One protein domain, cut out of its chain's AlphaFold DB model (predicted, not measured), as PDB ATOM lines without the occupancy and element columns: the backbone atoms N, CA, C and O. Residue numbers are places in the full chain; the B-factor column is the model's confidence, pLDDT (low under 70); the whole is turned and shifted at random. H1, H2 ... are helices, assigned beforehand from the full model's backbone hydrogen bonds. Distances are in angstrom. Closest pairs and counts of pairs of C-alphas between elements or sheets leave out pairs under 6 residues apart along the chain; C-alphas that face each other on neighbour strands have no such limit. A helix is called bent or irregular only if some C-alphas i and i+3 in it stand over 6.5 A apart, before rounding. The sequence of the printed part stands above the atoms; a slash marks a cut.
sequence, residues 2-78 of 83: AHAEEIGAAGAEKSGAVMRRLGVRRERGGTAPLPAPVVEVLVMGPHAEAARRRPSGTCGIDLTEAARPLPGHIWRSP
ATOM      1  N   ALA A   2     108.238 -21.943 198.225       84.31
ATOM      2  CA  ALA A   2     108.009 -21.115 197.025       84.31
ATOM      3  C   ALA A   2     107.030 -19.933 197.221       84.31
ATOM      4  O   ALA A   2     107.369 -18.794 196.930       84.31
ATOM      5  N   HIS A   3     105.858 -20.160 197.829       78.75
ATOM      6  CA  HIS A   3     104.881 -19.082 198.048       78.75
ATOM      7  C   HIS A   3     105.366 -17.965 198.996       78.75
ATOM      8  O   HIS A   3     105.040 -16.796 198.815       78.75
ATOM      9  N   ALA A   4     106.167 -18.303 200.012       83.25
ATOM     10  CA  ALA A   4     106.723 -17.305 200.926       83.25
ATOM     11  C   ALA A   4     107.807 -16.456 200.238       83.25
ATOM     12  O   ALA A   4     107.900 -15.255 200.489       83.25
ATOM     13  N   GLU A   5     108.590 -17.066 199.347       86.62
ATOM     14  CA  GLU A   5     109.600 -16.381 198.533       86.62
ATOM     15  C   GLU A   5     108.954 -15.449 197.504       86.62
ATOM     16  O   GLU A   5     109.390 -14.309 197.364       86.62
ATOM     17  N   GLU A   6     107.866 -15.877 196.857       85.56
ATOM     18  CA  GLU A   6     107.062 -15.033 195.961       85.56
ATOM     19  C   GLU A   6     106.512 -13.795 196.683       85.56
ATOM     20  O   GLU A   6     106.637 -12.670 196.191       85.56
ATOM     21  N   ILE A   7     105.950 -13.981 197.884       83.00
ATOM     22  CA  ILE A   7     105.479 -12.873 198.727       83.00
ATOM     23  C   ILE A   7     106.644 -11.943 199.093       83.00
ATOM     24  O   ILE A   7     106.502 -10.718 199.026       83.00
ATOM     25  N   GLY A   8     107.800 -12.509 199.452       81.19
ATOM     26  CA  GLY A   8     109.012 -11.754 199.763       81.19
ATOM     27  C   GLY A   8     109.506 -10.915 198.583       81.19
ATOM     28  O   GLY A   8     109.757  -9.721 198.744       81.19
ATOM     29  N   ALA A   9     109.576 -11.502 197.388       84.88
ATOM     30  CA  ALA A   9     110.018 -10.835 196.166       84.88
ATOM     31  C   ALA A   9     109.081  -9.683 195.774       84.88
ATOM     32  O   ALA A   9     109.535  -8.558 195.551       84.88
ATOM     33  N   ALA A  10     107.766  -9.923 195.791       84.00
ATOM     34  CA  ALA A  10     106.773  -8.883 195.534       84.00
ATOM     35  C   ALA A  10     106.827  -7.755 196.585       84.00
ATOM     36  O   ALA A  10     106.611  -6.581 196.271       84.00
ATOM     37  N   GLY A  11     107.122  -8.089 197.846       82.00
ATOM     38  CA  GLY A  11     107.332  -7.117 198.918       82.00
ATOM     39  C   GLY A  11     108.585  -6.260 198.711       82.00
ATOM     40  O   GLY A  11     108.539  -5.040 198.906       82.00
ATOM     41  N   ALA A  12     109.686  -6.876 198.276       85.12
ATOM     42  CA  ALA A  12     110.947  -6.200 197.990       85.12
ATOM     43  C   ALA A  12     110.822  -5.236 196.801       85.12
ATOM     44  O   ALA A  12     111.268  -4.093 196.894       85.12
ATOM     45  N   GLU A  13     110.148  -5.648 195.724       89.44
ATOM     46  CA  GLU A  13     109.885  -4.799 194.557       89.44
ATOM     47  C   GLU A  13     109.122  -3.523 194.951       89.44
ATOM     48  O   GLU A  13     109.553  -2.399 194.660       89.44
ATOM     49  N   LYS A  14     108.011  -3.689 195.681       84.81
ATOM     50  CA  LYS A  14     107.167  -2.579 196.144       84.81
ATOM     51  C   LYS A  14     107.932  -1.647 197.082       84.81
ATOM     52  O   LYS A  14     107.881  -0.429 196.911       84.81
ATOM     53  N   SER A  15     108.674  -2.204 198.039       84.19
ATOM     54  CA  SER A  15     109.485  -1.419 198.980       84.19
ATOM     55  C   SER A  15     110.586  -0.645 198.253       84.19
ATOM     56  O   SER A  15     110.774   0.546 198.503       84.19
ATOM     57  N   GLY A  16     111.246  -1.271 197.274       89.44
ATOM     58  CA  GLY A  16     112.249  -0.626 196.430       89.44
ATOM     59  C   GLY A  16     111.691   0.570 195.654       89.44
ATOM     60  O   GLY A  16     112.357   1.601 195.546       89.44
ATOM     61  N   ALA A  17     110.450   0.492 195.167       90.75
ATOM     62  CA  ALA A  17     109.792   1.628 194.521       90.75
ATOM     63  C   ALA A  17     109.579   2.816 195.477       90.75
ATOM     64  O   ALA A  17     109.803   3.967 195.084       90.75
ATOM     65  N   VAL A  18     109.205   2.555 196.734       89.38
ATOM     66  CA  VAL A  18     109.064   3.598 197.764       89.38
ATOM     67  C   VAL A  18     110.420   4.226 198.092       89.38
ATOM     68  O   VAL A  18     110.521   5.453 198.126       89.38
ATOM     69  N   MET A  19     111.469   3.414 198.252       89.38
ATOM     70  CA  MET A  19     112.823   3.896 198.554       89.38
ATOM     71  C   MET A  19     113.401   4.763 197.433       89.38
ATOM     72  O   MET A  19     113.928   5.840 197.704       89.38
ATOM     73  N   ARG A  20     113.217   4.379 196.161       92.69
ATOM     74  CA  ARG A  20     113.616   5.229 195.023       92.69
ATOM     75  C   ARG A  20     112.913   6.583 195.053       92.69
ATOM     76  O   ARG A  20     113.547   7.619 194.862       92.69
ATOM     77  N   ARG A  21     111.601   6.598 195.317       91.62
ATOM     78  CA  ARG A  21     110.830   7.847 195.410       91.62
ATOM     79  C   ARG A  21     111.295   8.714 196.578       91.62
ATOM     80  O   ARG A  21     111.302   9.938 196.458       91.62
ATOM     81  N   LEU A  22     111.686   8.093 197.688       90.56
ATOM     82  CA  LEU A  22     112.246   8.794 198.833       90.56
ATOM     83  C   LEU A  22     113.606   9.431 198.505       90.56
ATOM     84  O   LEU A  22     113.802  10.605 198.820       90.56
ATOM     85  N   GLY A  23     114.490   8.710 197.809       88.94
ATOM     86  CA  GLY A  23     115.775   9.233 197.330       88.94
ATOM     87  C   GLY A  23     115.610  10.502 196.491       88.94
ATOM     88  O   GLY A  23     116.156  11.546 196.840       88.94
ATOM     89  N   VAL A  24     114.728  10.465 195.484       91.31
ATOM     90  CA  VAL A  24     114.420  11.636 194.639       91.31
ATOM     91  C   VAL A  24     113.921  12.830 195.460       91.31
ATOM     92  O   VAL A  24     114.238  13.981 195.159       91.31
ATOM     93  N   ARG A  25     113.117  12.598 196.505       90.44
ATOM     94  CA  ARG A  25     112.638  13.685 197.372       90.44
ATOM     95  C   ARG A  25     113.742  14.266 198.245       90.44
ATOM     96  O   ARG A  25     113.746  15.479 198.435       90.44
ATOM     97  N   ARG A  26     114.646  13.429 198.752       87.31
ATOM     98  CA  ARG A  26     115.799  13.850 199.555       87.31
ATOM     99  C   ARG A  26     116.735  14.740 198.740       87.31
ATOM    100  O   ARG A  26     117.080  15.824 199.195       87.31
ATOM    101  N   GLU A  27     117.071  14.322 197.523       89.19
ATOM    102  CA  GLU A  27     117.925  15.086 196.600       89.19
ATOM    103  C   GLU A  27     117.336  16.459 196.253       89.19
ATOM    104  O   GLU A  27     118.064  17.433 196.098       89.19
ATOM    105  N   ARG A  28     116.004  16.560 196.182       89.69
ATOM    106  CA  ARG A  28     115.285  17.809 195.892       89.69
ATOM    107  C   ARG A  28     115.033  18.691 197.121       89.69
ATOM    108  O   ARG A  28     114.280  19.654 197.013       89.69
ATOM    109  N   GLY A  29     115.564  18.343 198.296       87.25
ATOM    110  CA  GLY A  29     115.292  19.072 199.545       87.25
ATOM    111  C   GLY A  29     113.839  18.958 200.027       87.25
ATOM    112  O   GLY A  29     113.386  19.725 200.868       87.25
ATOM    113  N   GLY A  30     113.078  17.989 199.510       87.00
ATOM    114  CA  GLY A  30     111.681  17.748 199.875       87.00
ATOM    115  C   GLY A  30     111.498  16.991 201.191       87.00
ATOM    116  O   GLY A  30     110.365  16.607 201.505       87.00
ATOM    117  N   THR A  31     112.588  16.734 201.919       88.88
ATOM    118  CA  THR A  31     112.620  16.092 203.237       88.88
ATOM    119  C   THR A  31     113.496  16.886 204.202       88.88
ATOM    120  O   THR A  31     114.485  17.478 203.777       88.88
ATOM    121  N   ALA A  32     113.185  16.835 205.495       88.44
ATOM    122  CA  ALA A  32     114.056  17.332 206.553       88.44
ATOM    123  C   ALA A  32     115.464  16.698 206.456       88.44
ATOM    124  O   ALA A  32     115.580  15.550 206.002       88.44
ATOM    125  N   PRO A  33     116.529  17.406 206.882       87.44
ATOM    126  CA  PRO A  33     117.913  16.931 206.824       87.44
ATOM    127  C   PRO A  33     118.196  15.878 207.910       87.44
ATOM    128  O   PRO A  33     119.012  16.067 208.806       87.44
ATOM    129  N   LEU A  34     117.492  14.751 207.838       87.25
ATOM    130  CA  LEU A  34     117.601  13.633 208.767       87.25
ATOM    131  C   LEU A  34     118.455  12.497 208.165       87.25
ATOM    132  O   LEU A  34     118.544  12.346 206.932       87.25
ATOM    133  N   PRO A  35     119.064  11.643 209.010       89.25
ATOM    134  CA  PRO A  35     119.722  10.425 208.547       89.25
ATOM    135  C   PRO A  35     118.770   9.572 207.698       89.25
ATOM    136  O   PRO A  35     117.589   9.454 208.023       89.25
ATOM    137  N   ALA A  36     119.269   8.963 206.616       85.00
ATOM    138  CA  ALA A  36     118.437   8.154 205.716       85.00
ATOM    139  C   ALA A  36     117.623   7.070 206.454       85.00
ATOM    140  O   ALA A  36     116.409   7.050 206.261       85.00
ATOM    141  N   PRO A  37     118.202   6.300 207.402       88.38
ATOM    142  CA  PRO A  37     117.444   5.294 208.150       88.38
ATOM    143  C   PRO A  37     116.279   5.880 208.961       88.38
ATOM    144  O   PRO A  37     115.240   5.245 209.116       88.38
ATOM    145  N   VAL A  38     116.416   7.116 209.454       90.25
ATOM    146  CA  VAL A  38     115.349   7.800 210.200       90.25
ATOM    147  C   VAL A  38     114.192   8.141 209.265       90.25
ATOM    148  O   VAL A  38     113.036   7.879 209.586       90.25
ATOM    149  N   VAL A  39     114.491   8.681 208.081       89.88
ATOM    150  CA  VAL A  39     113.455   9.009 207.093       89.88
ATOM    151  C   VAL A  39     112.767   7.746 206.572       89.88
ATOM    152  O   VAL A  39     111.551   7.736 206.395       89.88
ATOM    153  N   GLU A  40     113.519   6.664 206.379       89.06
ATOM    154  CA  GLU A  40     112.976   5.362 205.988       89.06
ATOM    155  C   GLU A  40     111.984   4.826 207.020       89.06
ATOM    156  O   GLU A  40     110.873   4.446 206.650       89.06
ATOM    157  N   VAL A  41     112.324   4.861 208.313       91.62
ATOM    158  CA  VAL A  41     111.416   4.448 209.394       91.62
ATOM    159  C   VAL A  41     110.172   5.338 209.454       91.62
ATOM    160  O   VAL A  41     109.066   4.818 209.595       91.62
ATOM    161  N   LEU A  42     110.309   6.655 209.286       90.56
ATOM    162  CA  LEU A  42     109.170   7.585 209.285       90.56
ATOM    163  C   LEU A  42     108.199   7.349 208.118       90.56
ATOM    164  O   LEU A  42     107.003   7.619 208.249       90.56
ATOM    165  N   VAL A  43     108.695   6.836 206.988       90.31
ATOM    166  CA  VAL A  43     107.881   6.532 205.803       90.31
ATOM    167  C   VAL A  43     107.328   5.103 205.841       90.31
ATOM    168  O   VAL A  43     106.144   4.882 205.584       90.31
ATOM    169  N   MET A  44     108.154   4.111 206.166       88.56
ATOM    170  CA  MET A  44     107.781   2.692 206.100       88.56
ATOM    171  C   MET A  44     107.150   2.170 207.388       88.56
ATOM    172  O   MET A  44     106.292   1.291 207.325       88.56
ATOM    173  N   GLY A  45     107.528   2.717 208.545       88.38
ATOM    174  CA  GLY A  45     107.040   2.297 209.859       88.38
ATOM    175  C   GLY A  45     105.513   2.309 209.961       88.38
ATOM    176  O   GLY A  45     104.935   1.265 210.256       88.38
ATOM    177  N   PRO A  46     104.830   3.421 209.626       85.62
ATOM    178  CA  PRO A  46     103.370   3.480 209.687       85.62
ATOM    179  C   PRO A  46     102.668   2.496 208.736       85.62
ATOM    180  O   PRO A  46     101.640   1.928 209.097       85.62
ATOM    181  N   HIS A  47     103.230   2.243 207.546       83.38
ATOM    182  CA  HIS A  47     102.694   1.245 206.611       83.38
ATOM    183  C   HIS A  47     102.821  -0.173 207.171       83.38
ATOM    184  O   HIS A  47     101.858  -0.940 207.158       83.38
ATOM    185  N   ALA A  48     104.011  -0.514 207.671       85.12
ATOM    186  CA  ALA A  48     104.280  -1.822 208.249       85.12
ATOM    187  C   ALA A  48     103.406  -2.069 209.484       85.12
ATOM    188  O   ALA A  48     102.871  -3.161 209.646       85.12
ATOM    189  N   GLU A  49     103.220  -1.054 210.325       85.75
ATOM    190  CA  GLU A  49     102.394  -1.157 211.524       85.75
ATOM    191  C   GLU A  49     100.908  -1.328 211.196       85.75
ATOM    192  O   GLU A  49     100.254  -2.218 211.742       85.75
ATOM    193  N   ALA A  50     100.379  -0.550 210.246       82.38
ATOM    194  CA  ALA A  50      99.000  -0.695 209.785       82.38
ATOM    195  C   ALA A  50      98.744  -2.088 209.176       82.38
ATOM    196  O   ALA A  50      97.731  -2.724 209.474       82.38
ATOM    197  N   ALA A  51      99.690  -2.602 208.380       80.25
ATOM    198  CA  ALA A  51      99.606  -3.937 207.796       80.25
ATOM    199  C   ALA A  51      99.666  -5.052 208.854       80.25
ATOM    200  O   ALA A  51      98.901  -6.013 208.764       80.25
ATOM    201  N   ARG A  52     100.532  -4.921 209.872       81.31
ATOM    202  CA  ARG A  52     100.662  -5.893 210.974       81.31
ATOM    203  C   ARG A  52      99.431  -5.934 211.876       81.31
ATOM    204  O   ARG A  52      99.024  -7.018 212.279       81.31
ATOM    205  N   ARG A  53      98.836  -4.777 212.186       81.00
ATOM    206  CA  ARG A  53      97.694  -4.680 213.114       81.00
ATOM    207  C   ARG A  53      96.340  -5.011 212.495       81.00
ATOM    208  O   ARG A  53      95.374  -5.251 213.218       81.00
ATOM    209  N   ARG A  54      96.235  -5.004 211.166       77.00
ATOM    210  CA  ARG A  54      94.990  -5.355 210.475       77.00
ATOM    211  C   ARG A  54      94.521  -6.789 210.758       77.00
ATOM    212  O   ARG A  54      93.368  -6.938 211.148       77.00
ATOM    213  N   PRO A  55      95.344  -7.845 210.599       73.62
ATOM    214  CA  PRO A  55      94.899  -9.209 210.887       73.62
ATOM    215  C   PRO A  55      94.611  -9.459 212.373       73.62
ATOM    216  O   PRO A  55      93.826 -10.347 212.684       73.62
ATOM    217  N   SER A  56      95.192  -8.681 213.290       74.69
ATOM    218  CA  SER A  56      94.929  -8.813 214.726       74.69
ATOM    219  C   SER A  56      93.647  -8.113 215.191       74.69
ATOM    220  O   SER A  56      93.330  -8.190 216.373       74.69
ATOM    221  N   GLY A  57      92.933  -7.389 214.316       67.88
ATOM    222  CA  GLY A  57      91.719  -6.634 214.672       67.88
ATOM    223  C   GLY A  57      91.947  -5.483 215.665       67.88
ATOM    224  O   GLY A  57      91.010  -4.790 216.041       67.88
ATOM    225  N   THR A  58      93.192  -5.260 216.089       68.69
ATOM    226  CA  THR A  58      93.594  -4.245 217.076       68.69
ATOM    227  C   THR A  58      93.889  -2.888 216.449       68.69
ATOM    228  O   THR A  58      94.040  -1.895 217.160       68.69
ATOM    229  N   CYS A  59      93.961  -2.816 215.121       65.94
ATOM    230  CA  CYS A  59      93.852  -1.554 214.413       65.94
ATOM    231  C   CYS A  59      92.361  -1.235 214.303       65.94
ATOM    232  O   CYS A  59      91.688  -1.801 213.447       65.94
ATOM    233  N   GLY A  60      91.846  -0.300 215.102       72.62
ATOM    234  CA  GLY A  60      90.540   0.333 214.848       72.62
ATOM    235  C   GLY A  60      90.530   1.187 213.567       72.62
ATOM    236  O   GLY A  60      89.863   2.212 213.515       72.62
ATOM    237  N   ILE A  61      91.344   0.817 212.577       75.75
ATOM    238  CA  ILE A  61      91.606   1.521 211.332       75.75
ATOM    239  C   ILE A  61      91.135   0.607 210.205       75.75
ATOM    240  O   ILE A  61      91.717  -0.460 209.984       75.75
ATOM    241  N   ASP A  62      90.121   1.042 209.463       81.06
ATOM    242  CA  ASP A  62      89.800   0.437 208.176       81.06
ATOM    243  C   ASP A  62      90.917   0.789 207.181       81.06
ATOM    244  O   ASP A  62      91.128   1.954 206.839       81.06
ATOM    245  N   LEU A  63      91.667  -0.217 206.715       78.75
ATOM    246  CA  LEU A  63      92.739  -0.003 205.739       78.75
ATOM    247  C   LEU A  63      92.222   0.522 204.394       78.75
ATOM    248  O   LEU A  63      92.971   1.206 203.701       78.75
ATOM    249  N   THR A  64      90.978   0.225 204.023       83.88
ATOM    250  CA  THR A  64      90.342   0.735 202.801       83.88
ATOM    251  C   THR A  64      90.131   2.237 202.907       83.88
ATOM    252  O   THR A  64      90.498   2.985 201.998       83.88
ATOM    253  N   GLU A  65      89.602   2.696 204.041       84.25
ATOM    254  CA  GLU A  65      89.433   4.122 204.305       84.25
ATOM    255  C   GLU A  65      90.788   4.812 204.465       84.25
ATOM    256  O   GLU A  65      91.028   5.844 203.840       84.25
ATOM    257  N   ALA A  66      91.709   4.211 205.228       81.75
ATOM    258  CA  ALA A  66      93.034   4.759 205.492       81.75
ATOM    259  C   ALA A  66      93.927   4.804 204.245       81.75
ATOM    260  O   ALA A  66      94.760   5.702 204.134       81.75
ATOM    261  N   ALA A  67      93.737   3.919 203.262       83.88
ATOM    262  CA  ALA A  67      94.507   3.939 202.017       83.88
ATOM    263  C   ALA A  67      94.405   5.280 201.271       83.88
ATOM    264  O   ALA A  67      95.315   5.634 200.522       83.88
ATOM    265  N   ARG A  68      93.331   6.051 201.492       86.56
ATOM    266  CA  ARG A  68      93.134   7.356 200.854       86.56
ATOM    267  C   ARG A  68      93.953   8.482 201.521       86.56
ATOM    268  O   ARG A  68      94.730   9.123 200.811       86.56
ATOM    269  N   PRO A  69      93.843   8.761 202.836       87.19
ATOM    270  CA  PRO A  69      94.601   9.836 203.477       87.19
ATOM    271  C   PRO A  69      96.031   9.434 203.875       87.19
ATOM    272  O   PRO A  69      96.938  10.272 203.822       87.19
ATOM    273  N   LEU A  70      96.258   8.178 204.278       82.62
ATOM    274  CA  LEU A  70      97.487   7.743 204.948       82.62
ATOM    275  C   LEU A  70      98.751   7.961 204.098       82.62
ATOM    276  O   LEU A  70      99.699   8.540 204.631       82.62
ATOM    277  N   PRO A  71      98.785   7.634 202.787       86.06
ATOM    278  CA  PRO A  71      99.971   7.887 201.969       86.06
ATOM    279  C   PRO A  71     100.344   9.372 201.955       86.06
ATOM    280  O   PRO A  71     101.513   9.730 202.093       86.06
ATOM    281  N   GLY A  72      99.343  10.250 201.848       87.94
ATOM    282  CA  GLY A  72      99.539  11.693 201.893       87.94
ATOM    283  C   GLY A  72     100.140  12.145 203.222       87.94
ATOM    284  O   GLY A  72     101.121  12.879 203.220       87.94
ATOM    285  N   HIS A  73      99.598  11.700 204.357       88.62
ATOM    286  CA  HIS A  73     100.132  12.069 205.673       88.62
ATOM    287  C   HIS A  73     101.545  11.535 205.912       88.62
ATOM    288  O   HIS A  73     102.402  12.293 206.361       88.62
ATOM    289  N   ILE A  74     101.814  10.287 205.534       90.31
ATOM    290  CA  ILE A  74     103.136   9.673 205.672       90.31
ATOM    291  C   ILE A  74     104.177  10.441 204.856       90.31
ATOM    292  O   ILE A  74     105.231  10.798 205.368       90.31
ATOM    293  N   TRP A  75     103.879  10.797 203.605       89.25
ATOM    294  CA  TRP A  75     104.826  11.572 202.801       89.25
ATOM    295  C   TRP A  75     105.050  13.000 203.318       89.25
ATOM    296  O   TRP A  75     106.055  13.627 202.963       89.25
ATOM    297  N   ARG A  76     104.144  13.525 204.146       88.38
ATOM    298  CA  ARG A  76     104.278  14.835 204.788       88.38
ATOM    299  C   ARG A  76     105.024  14.792 206.119       88.38
ATOM    300  O   ARG A  76     105.478  15.850 206.536       88.38
ATOM    301  N   SER A  77     105.175  13.626 206.748       87.81
ATOM    302  CA  SER A  77     105.805  13.519 208.068       87.81
ATOM    303  C   SER A  77     107.277  13.951 208.100       87.81
ATOM    304  O   SER A  77     107.641  14.621 209.061       87.81
ATOM    305  N   PRO A  78     108.124  13.702 207.074       88.25
ATOM    306  CA  PRO A  78     109.509  14.149 207.098       88.25
ATOM    307  C   PRO A  78     109.676  15.478 206.349       88.25
ATOM    308  O   PRO A  78     110.675  15.654 205.659       88.25
TER     309      PRO A  78
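Overview. This is residues 2 to 78 of the 83 residues of an uncharacterized protein of Streptomyces venezuelae (UniProt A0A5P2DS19). The long helix H1 and the bent helix H2 make an open V, joined by the short link of residues 28 to 35, and after H2 the chain folds back so that the short helices H3 and H4 follow one another along H2, with H4 packing on H2a and H3 near H2b, both apart from H1. Residues 2 to 14 of H1 stick out as a free arm. The printed part has 77 residues, with four named helices in the order H1, H2, H3, H4 and no named strand; its class is all helix. It is only just loose, close to compact, with a radius of gyration of the C-alphas of 14.0 A and spans of 37 by 33 by 19 A.

Along the chain. H1, residues 2 to 27, runs 37.5 A from C-alpha 2 at (108.009, -21.115, 197.025) to C-alpha 27 at (117.925, 15.086, 196.600). H2, residues 36 to 53, was assigned as one helix by its hydrogen bonds but is bent: C-alphas 43 and 46 are 6.7 A apart. Its arms are H2a, residues 36 to 43, 10.7 A, and H2b, residues 46 to 53, 10.5 A. H3 is residues 63 to 66, 4.8 A; H4 is residues 70 to 76, 9.8 A, ending with C-alpha 76 at (104.278, 14.835, 204.788).

Arrangement. H1 is close to but not clearly touching H2a, the closest C-alphas, of Met 19 and Glu 40, being 7.6 A apart; their lines are only just about perpendicular, at 71 degrees. H1 is apart from H2b, H3 and H4. H2a and H2b stand at a steep tilt of 55 degrees. H2a and H4 only just touch, with 3 pairs of C-alphas within 8 A, the closest those of Val 43 and Ile 74 at 5.7 A. H2b is close to but not clearly touching H3, with the closest C-alphas, of Ala 50 and Leu 63, 7.5 A apart. H3 and H4 meet only through their link. Every O i to N i+4 pair is within hydrogen-bond range in H1, H2a, H2b and H4; H3 is too short for one.

Size, cuts and confidence. The two C-alphas farthest apart, of Ala 2 and Gly 29, are 40.9 A apart. The printed part has no cut, and no link is long. Mean pLDDT of the printed part is 85.1; residues 57 to 59 are under 70.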